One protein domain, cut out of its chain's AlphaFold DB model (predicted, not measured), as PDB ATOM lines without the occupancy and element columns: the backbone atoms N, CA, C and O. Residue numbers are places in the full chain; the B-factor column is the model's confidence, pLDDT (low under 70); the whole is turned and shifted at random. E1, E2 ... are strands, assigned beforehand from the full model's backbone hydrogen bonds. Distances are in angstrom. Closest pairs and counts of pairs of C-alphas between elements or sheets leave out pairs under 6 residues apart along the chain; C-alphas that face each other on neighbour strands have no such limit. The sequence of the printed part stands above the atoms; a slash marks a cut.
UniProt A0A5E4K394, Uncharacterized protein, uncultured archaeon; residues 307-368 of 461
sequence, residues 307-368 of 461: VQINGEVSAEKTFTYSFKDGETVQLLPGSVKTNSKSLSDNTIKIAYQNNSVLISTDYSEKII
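Overview. This is residues 307 to 368 of the 461 residues of an uncharacterized protein of uncultured archaeon (UniProt A0A5E4K394). A small three-strand sheet, E2, E5 and E4, has E3 over one of its faces, while E1 slants past the E2 side from near E3 to the end of the sheet where E2 begins; a tail with E6 sticks out at one end and adds to the length. The printed part has 62 residues with six named strands, E1 to E6 in chain order, and no named helix; the class is all strand, though named strands hold 29 residues, under half. The sheet's order is E2, E5, E4, all antiparallel. The whole is only just loose, close to compact, with a radius of gyration of the C-alphas of 12.7 A and spans of 47 by 21 by 16 A.

Arrangement. Start at E5, residues 356 to 360, the inner strand. E2, residues 319 to 322, is its antiparallel neighbour at 169 degrees; look for N 321 and O 357, 2.9 A apart, within hydrogen-bond range. E4, residues 349 to 353, is the other antiparallel neighbour at 156 degrees and forms a hairpin with E5; N 351 and O 358 are 2.9 A apart, within hydrogen-bond range. The closest C-alphas of E5 and E3, residues 327 to 331, are those of Val 357 and Val 329, 7.7 A apart. E1, residues 307 to 313, is near E3; its closest C-alpha to E2 is that of Val 313, 6.0 A from that of Phe 319. E6, residues 365 to 367, is apart from E5. E1, E3 and E6 pair with no named strand.

Along the chain. Find C-alpha 307 at (34.206, 54.221, 26.538), where E1 begins its 19.6 A. E3 runs 13.7 A, E5 13.2 A and E4 13.1 A. E6 ends at C-alpha 367, (25.133, 25.722, 6.555).

Size, cuts and confidence. The two C-alphas farthest apart, of Asp 325 and Ile 368, are 46.9 A apart. The link from E3 to E4, residues 332 to 348, is long; the other links are tight. The printed part has no cut, and no printed residue is under 70 in pLDDT.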
ATOM      1  N   VAL A 307      35.066  54.013  27.718       94.25
ATOM      2  CA  VAL A 307      34.206  54.221  26.538       94.25
ATOM      3  C   VAL A 307      34.048  52.893  25.805       94.25
ATOM      4  O   VAL A 307      35.041  52.253  25.461       94.25
ATOM      5  N   GLN A 308      32.806  52.474  25.563       96.06
ATOM      6  CA  GLN A 308      32.508  51.262  24.799       96.06
ATOM      7  C   GLN A 308      32.298  51.590  23.319       96.06
ATOM      8  O   GLN A 308      31.540  52.498  22.978       96.06
ATOM      9  N   ILE A 309      32.955  50.834  22.442       97.06
ATOM     10  CA  ILE A 309      32.890  50.989  20.985       97.06
ATOM     11  C   ILE A 309      32.402  49.666  20.403       97.06
ATOM     12  O   ILE A 309      33.068  48.644  20.544       97.06
ATOM     13  N   ASN A 310      31.245  49.672  19.746       98.00
ATOM     14  CA  ASN A 310      30.720  48.483  19.078       98.00
ATOM     15  C   ASN A 310      31.275  48.391  17.654       98.00
ATOM     16  O   ASN A 310      31.298  49.391  16.934       98.00
ATOM     17  N   GLY A 311      31.701  47.195  17.255       97.62
ATOM     18  CA  GLY A 311      32.234  46.911  15.927       97.62
ATOM     19  C   GLY A 311      31.581  45.690  15.285       97.62
ATOM     20  O   GLY A 311      30.938  44.875  15.951       97.62
ATOM     21  N   GLU A 312      31.760  45.578  13.972       98.25
ATOM     22  CA  GLU A 312      31.287  44.469  13.142       98.25
ATOM     23  C   GLU A 312      32.387  44.089  12.143       98.25
ATOM     24  O   GLU A 312      32.907  44.957  11.437       98.25
ATOM     25  N   VAL A 313      32.714  42.799  12.071       98.38
ATOM     26  CA  VAL A 313      33.655  42.209  11.105       98.38
ATOM     27  C   VAL A 313      33.067  40.961  10.453       98.38
ATOM     28  O   VAL A 313      32.164  40.329  10.991       98.38
ATOM     29  N   SER A 314      33.607  40.577   9.303       97.75
ATOM     30  CA  SER A 314      33.395  39.267   8.678       97.75
ATOM     31  C   SER A 314      34.720  38.778   8.083       97.75
ATOM     32  O   SER A 314      35.722  39.496   8.144       97.75
ATOM     33  N   ALA A 315      34.750  37.584   7.486       95.81
ATOM     34  CA  ALA A 315      35.966  37.062   6.850       95.81
ATOM     35  C   ALA A 315      36.517  37.948   5.715       95.81
ATOM     36  O   ALA A 315      37.713  37.922   5.437       95.81
ATOM     37  N   GLU A 316      35.659  38.761   5.091       95.44
ATOM     38  CA  GLU A 316      36.019  39.672   3.996       95.44
ATOM     39  C   GLU A 316      36.089  41.146   4.439       95.44
ATOM     40  O   GLU A 316      36.551  42.001   3.683       95.44
ATOM     41  N   LYS A 317      35.641  41.467   5.663       97.62
ATOM     42  CA  LYS A 317      35.511  42.842   6.164       97.62
ATOM     43  C   LYS A 317      36.194  43.005   7.518       97.62
ATOM     44  O   LYS A 317      35.692  42.545   8.543       97.62
ATOM     45  N   THR A 318      37.304  43.733   7.521       98.44
ATOM     46  CA  THR A 318      37.995  44.168   8.737       98.44
ATOM     47  C   THR A 318      37.393  45.457   9.303       98.44
ATOM     48  O   THR A 318      36.709  46.213   8.609       98.44
ATOM     49  N   PHE A 319      37.656  45.714  10.582       98.31
ATOM     50  CA  PHE A 319      37.281  46.941  11.282       98.31
ATOM     51  C   PHE A 319      38.548  47.588  11.836       98.31
ATOM     52  O   PHE A 319      39.338  46.919  12.495       98.31
ATOM     53  N   THR A 320      38.731  48.885  11.602       97.94
ATOM     54  CA  THR A 320      39.895  49.637  12.092       97.94
ATOM     55  C   THR A 320      39.429  50.761  13.004       97.94
ATOM     56  O   THR A 320      38.522  51.509  12.643       97.94
ATOM     57  N   TYR A 321      40.069  50.908  14.162       97.88
ATOM     58  CA  TYR A 321      39.811  52.006  15.091       97.88
ATOM     59  C   TYR A 321      41.110  52.701  15.493       97.88
ATOM     60  O   TYR A 321      42.017  52.058  16.019       97.88
ATOM     61  N   SER A 322      41.192  54.010  15.258       97.25
ATOM     62  CA  SER A 322      42.325  54.846  15.668       97.25
ATOM     63  C   SER A 322      42.066  55.475  17.034       97.25
ATOM     64  O   SER A 322      40.987  56.019  17.272       97.25
ATOM     65  N   PHE A 323      43.067  55.429  17.907       95.44
ATOM     66  CA  PHE A 323      43.037  55.935  19.278       95.44
ATOM     67  C   PHE A 323      44.201  56.908  19.518       95.44
ATOM     68  O   PHE A 323      45.182  56.936  18.773       95.44
ATOM     69  N   LYS A 324      44.085  57.770  20.528       96.00
ATOM     70  CA  LYS A 324      45.091  58.806  20.818       96.00
ATOM     71  C   LYS A 324      46.299  58.226  21.550       96.00
ATOM     72  O   LYS A 324      46.235  57.147  22.134       96.00
ATOM     73  N   ASP A 325      47.399  58.974  21.564       94.12
ATOM     74  CA  ASP A 325      48.555  58.638  22.399       94.12
ATOM     75  C   ASP A 325      48.149  58.482  23.870       94.12
ATOM     76  O   ASP A 325      47.474  59.336  24.445       94.12
ATOM     77  N   GLY A 326      48.558  57.365  24.473       92.00
ATOM     78  CA  GLY A 326      48.192  56.996  25.840       92.00
ATOM     79  C   GLY A 326      46.809  56.353  25.996       92.00
ATOM     80  O   GLY A 326      46.517  55.837  27.070       92.00
ATOM     81  N   GLU A 327      45.956  56.309  24.972       94.62
ATOM     82  CA  GLU A 327      44.756  55.469  25.019       94.62
ATOM     83  C   GLU A 327      45.129  53.997  24.775       94.62
ATOM     84  O   GLU A 327      46.012  53.669  23.984       94.62
ATOM     85  N   THR A 328      44.446  53.087  25.469       93.56
ATOM     86  CA  THR A 328      44.580  51.639  25.279       93.56
ATOM     87  C   THR A 328      43.225  51.042  24.933       93.56
ATOM     88  O   THR A 328      42.202  51.411  25.514       93.56
ATOM     89  N   VAL A 329      43.210  50.115  23.978       96.25
ATOM     90  CA  VAL A 329      41.997  49.426  23.530       96.25
ATOM     91  C   VAL A 329      42.064  47.971  23.971       96.25
ATOM     92  O   VAL A 329      43.094  47.323  23.814       96.25
ATOM     93  N   GLN A 330      40.978  47.451  24.539       96.12
ATOM     94  CA  GLN A 330      40.850  46.051  24.951       96.12
ATOM     95  C   GLN A 330      39.517  45.495  24.446       96.12
ATOM     96  O   GLN A 330      38.527  46.217  24.411       96.12
ATOM     97  N   LEU A 331      39.458  44.221  24.067       97.81
ATOM     98  CA  LEU A 331      38.181  43.552  23.800       97.81
ATOM     99  C   LEU A 331      37.420  43.372  25.124       97.81
ATOM    100  O   LEU A 331      38.018  42.954  26.115       97.81
ATOM    101  N   LEU A 332      36.118  43.675  25.154       96.75
ATOM    102  CA  LEU A 332      35.249  43.335  26.284       96.75
ATOM    103  C   LEU A 332      35.043  41.808  26.289       96.75
ATOM    104  O   LEU A 332      34.477  41.297  25.316       96.75
ATOM    105  N   PRO A 333      35.471  41.070  27.334       96.88
ATOM    106  CA  PRO A 333      35.367  39.613  27.337       96.88
ATOM    107  C   PRO A 333      33.916  39.131  27.234       96.88
ATOM    108  O   PRO A 333      33.029  39.669  27.901       96.88
ATOM    109  N   GLY A 334      33.675  38.128  26.393       96.25
ATOM    110  CA  GLY A 334      32.345  37.591  26.101       96.25
ATOM    111  C   GLY A 334      31.448  38.504  25.255       96.25
ATOM    112  O   GLY A 334      30.248  38.247  25.168       96.25
ATOM    113  N   SER A 335      31.982  39.568  24.641       97.81
ATOM    114  CA  SER A 335      31.198  40.458  23.764       97.81
ATOM    115  C   SER A 335      31.042  39.945  22.327       97.81
ATOM    116  O   SER A 335      30.194  40.459  21.592       97.81
ATOM    117  N   VAL A 336      31.838  38.949  21.923       98.19
ATOM    118  CA  VAL A 336      31.882  38.438  20.548       98.19
ATOM    119  C   VAL A 336      30.680  37.537  20.253       98.19
ATOM    120  O   VAL A 336      30.458  36.535  20.933       98.19
ATOM    121  N   LYS A 337      29.903  37.864  19.217       97.31
ATOM    122  CA  LYS A 337      28.678  37.131  18.842       97.31
ATOM    123  C   LYS A 337      28.303  37.309  17.372       97.31
ATOM    124  O   LYS A 337      28.635  38.318  16.759       97.31
ATOM    125  N   THR A 338      27.537  36.374  16.823       96.44
ATOM    126  CA  THR A 338      26.758  36.581  15.590       96.44
ATOM    127  C   THR A 338      25.330  37.027  15.939       96.44
ATOM    128  O   THR A 338      24.985  37.205  17.109       96.44
ATOM    129  N   ASN A 339      24.462  37.150  14.930       87.88
ATOM    130  CA  ASN A 339      23.014  37.278  15.135       87.88
ATOM    131  C   ASN A 339      22.356  36.006  15.715       87.88
ATOM    132  O   ASN A 339      21.248  36.088  16.236       87.88
ATOM    133  N   SER A 340      23.005  34.839  15.614       88.00
ATOM    134  CA  SER A 340      22.448  33.536  16.011       88.00
ATOM    135  C   SER A 340      23.001  32.992  17.333       88.00
ATOM    136  O   SER A 340      22.302  32.239  18.008       88.00
ATOM    137  N   LYS A 341      24.239  33.335  17.720       92.25
ATOM    138  CA  LYS A 341      24.883  32.792  18.930       92.25
ATOM    139  C   LYS A 341      26.049  33.636  19.446       92.25
ATOM    140  O   LYS A 341      26.670  34.395  18.705       92.25
ATOM    141  N   SER A 342      26.387  33.431  20.717       94.94
ATOM    142  CA  SER A 342      27.646  33.910  21.300       94.94
ATOM    143  C   SER A 342      28.835  33.093  20.780       94.94
ATOM    144  O   SER A 342      28.694  31.897  20.510       94.94
ATOM    145  N   LEU A 343      30.001  33.724  20.657       96.88
ATOM    146  CA  LEU A 343      31.251  33.116  20.197       96.88
ATOM    147  C   LEU A 343      32.336  33.208  21.282       96.88
ATOM    148  O   LEU A 343      32.148  33.824  22.329       96.88
ATOM    149  N   SER A 344      33.479  32.565  21.042       97.88
ATOM    150  CA  SER A 344      34.666  32.739  21.884       97.88
ATOM    151  C   SER A 344      35.387  34.031  21.502       97.88
ATOM    152  O   SER A 344      35.509  34.341  20.320       97.88
ATOM    153  N   ASP A 345      35.949  34.743  22.479       98.25
ATOM    154  CA  ASP A 345      36.756  35.944  22.223       98.25
ATOM    155  C   ASP A 345      37.942  35.668  21.274       98.25
ATOM    156  O   ASP A 345      38.300  36.511  20.454       98.25
ATOM    157  N   ASN A 346      38.481  34.441  21.301       97.88
ATOM    158  CA  ASN A 346      39.559  33.972  20.420       97.88
ATOM    159  C   ASN A 346      39.164  33.891  18.930       97.88
ATOM    160  O   ASN A 346      40.027  33.691  18.077       97.88
ATOM    161  N   THR A 347      37.874  34.015  18.600       97.81
ATOM    162  CA  THR A 347      37.376  34.098  17.218       97.81
ATOM    163  C   THR A 347      37.724  35.441  16.555       97.81
ATOM    164  O   THR A 347      37.648  35.578  15.331       97.81
ATOM    165  N   ILE A 348      38.128  36.436  17.348       98.31
ATOM    166  CA  ILE A 348      38.571  37.745  16.878       98.31
ATOM    167  C   ILE A 348      40.100  37.833  16.906       98.31
ATOM    168  O   ILE A 348      40.745  37.568  17.920       98.31
ATOM    169  N   LYS A 349      40.687  38.277  15.792       98.44
ATOM    170  CA  LYS A 349      42.118  38.571  15.657       98.44
ATOM    171  C   LYS A 349      42.323  40.080  15.743       98.44
ATOM    172  O   LYS A 349      41.756  40.830  14.947       98.44
ATOM    173  N   ILE A 350      43.139  40.504  16.705       97.94
ATOM    174  CA  ILE A 350      43.413  41.910  17.023       97.94
ATOM    175  C   ILE A 350      44.887  42.201  16.731       97.94
ATOM    176  O   ILE A 350      45.765  41.563  17.310       97.94
ATOM    177  N   ALA A 351      45.158  43.169  15.857       97.75
ATOM    178  CA  ALA A 351      46.505  43.630  15.531       97.75
ATOM    179  C   ALA A 351      46.631  45.137  15.789       97.75
ATOM    180  O   ALA A 351      45.786  45.916  15.359       97.75
ATOM    181  N   TYR A 352      47.698  45.558  16.469       96.88
ATOM    182  CA  TYR A 352      47.969  46.969  16.755       96.88
ATOM    183  C   TYR A 352      48.981  47.523  15.751       96.88
ATOM    184  O   TYR A 352      50.041  46.929  15.548       96.88
ATOM    185  N   GLN A 353      48.656  48.649  15.119       96.31
ATOM    186  CA  GLN A 353      49.487  49.311  14.111       96.31
ATOM    187  C   GLN A 353      49.319  50.829  14.238       96.31
ATOM    188  O   GLN A 353      48.205  51.320  14.092       96.31
ATOM    189  N   ASN A 354      50.405  51.574  14.475       94.19
ATOM    190  CA  ASN A 354      50.453  53.044  14.380       94.19
ATOM    191  C   ASN A 354      49.247  53.765  15.028       94.19
ATOM    192  O   ASN A 354      48.464  54.407  14.332       94.19
ATOM    193  N   ASN A 355      49.065  53.609  16.346       95.88
ATOM    194  CA  ASN A 355      47.939  54.188  17.105       95.88
ATOM    195  C   ASN A 355      46.540  53.787  16.595       95.88
ATOM    196  O   ASN A 355      45.541  54.458  16.845       95.88
ATOM    197  N   SER A 356      46.451  52.661  15.892       97.12
ATOM    198  CA  SER A 356      45.196  52.041  15.500       97.12
ATOM    199  C   SER A 356      45.188  50.559  15.841       97.12
ATOM    200  O   SER A 356      46.229  49.920  16.026       97.12
ATOM    201  N   VAL A 357      43.984  50.017  15.957       97.88
ATOM    202  CA  VAL A 357      43.736  48.594  16.126       97.88
ATOM    203  C   VAL A 357      42.936  48.095  14.929       97.88
ATOM    204  O   VAL A 357      41.876  48.630  14.605       97.88
ATOM    205  N   LEU A 358      43.476  47.079  14.262       98.19
ATOM    206  CA  LEU A 358      42.847  46.343  13.180       98.19
ATOM    207  C   LEU A 358      42.238  45.068  13.763       98.19
ATOM    208  O   LEU A 358      42.942  44.222  14.320       98.19
ATOM    209  N   ILE A 359      40.926  44.938  13.624       98.38
ATOM    210  CA  ILE A 359      40.149  43.778  14.035       98.38
ATOM    211  C   ILE A 359      39.704  43.008  12.791       98.38
ATOM    212  O   ILE A 359      39.241  43.582  11.802       98.38
ATOM    213  N   SER A 360      39.859  41.689  12.844       98.38
ATOM    214  CA  SER A 360      39.476  40.755  11.783       98.38
ATOM    215  C   SER A 360      38.972  39.441  12.381       98.38
ATOM    216  O   SER A 360      39.164  39.165  13.566       98.38
ATOM    217  N   THR A 361      38.327  38.617  11.564       98.38
ATOM    218  CA  THR A 361      37.915  37.261  11.933       98.38
ATOM    219  C   THR A 361      38.025  36.351  10.715       98.38
ATOM    220  O   THR A 361      37.898  36.818   9.592       98.38
ATOM    221  N   ASP A 362      38.273  35.063  10.921       97.81
ATOM    222  CA  ASP A 362      38.150  33.996   9.917       97.81
ATOM    223  C   ASP A 362      36.910  33.118  10.171       97.81
ATOM    224  O   ASP A 362      36.782  32.011   9.645       97.81
ATOM    225  N   TYR A 363      35.988  33.620  10.995       97.12
ATOM    226  CA  TYR A 363      34.791  32.908  11.396       97.12
ATOM    227  C   TYR A 363      33.886  32.550  10.214       97.12
ATOM    228  O   TYR A 363      33.559  33.387   9.371       97.12
ATOM    229  N   SER A 364      33.438  31.296  10.194       95.50
ATOM    230  CA  SER A 364      32.541  30.763   9.177       95.50
ATOM    231  C   SER A 364      31.569  29.746   9.764       95.50
ATOM    232  O   SER A 364      31.854  29.085  10.767       95.50
ATOM    233  N   GLU A 365      30.406  29.611   9.131       92.25
ATOM    234  CA  GLU A 365      29.404  28.603   9.467       92.25
ATOM    235  C   GLU A 365      29.139  27.726   8.246       92.25
ATOM    236  O   GLU A 365      28.780  28.218   7.177       92.25
ATOM    237  N   LYS A 366      29.293  26.405   8.398       91.06
ATOM    238  CA  LYS A 366      28.820  25.453   7.392       91.06
ATOM    239  C   LYS A 366      27.311  25.302   7.557       91.06
ATOM    240  O   LYS A 366      26.854  24.508   8.378       91.06
ATOM    241  N   ILE A 367      26.543  26.035   6.756       81.31
ATOM    242  CA  ILE A 367      25.133  25.722   6.555       81.31
ATOM    243  C   ILE A 367      25.099  24.467   5.690       81.31
ATOM    244  O   ILE A 367      25.305  24.512   4.478       81.31
ATOM    245  N   ILE A 368      24.825  23.321   6.312       78.06
ATOM    246  CA  ILE A 368      24.176  22.238   5.576       78.06
ATOM    247  C   ILE A 368      22.861  22.858   5.094       78.06
ATOM    248  O   ILE A 368      22.089  23.294   5.952       78.06
TER     249      ILE A 368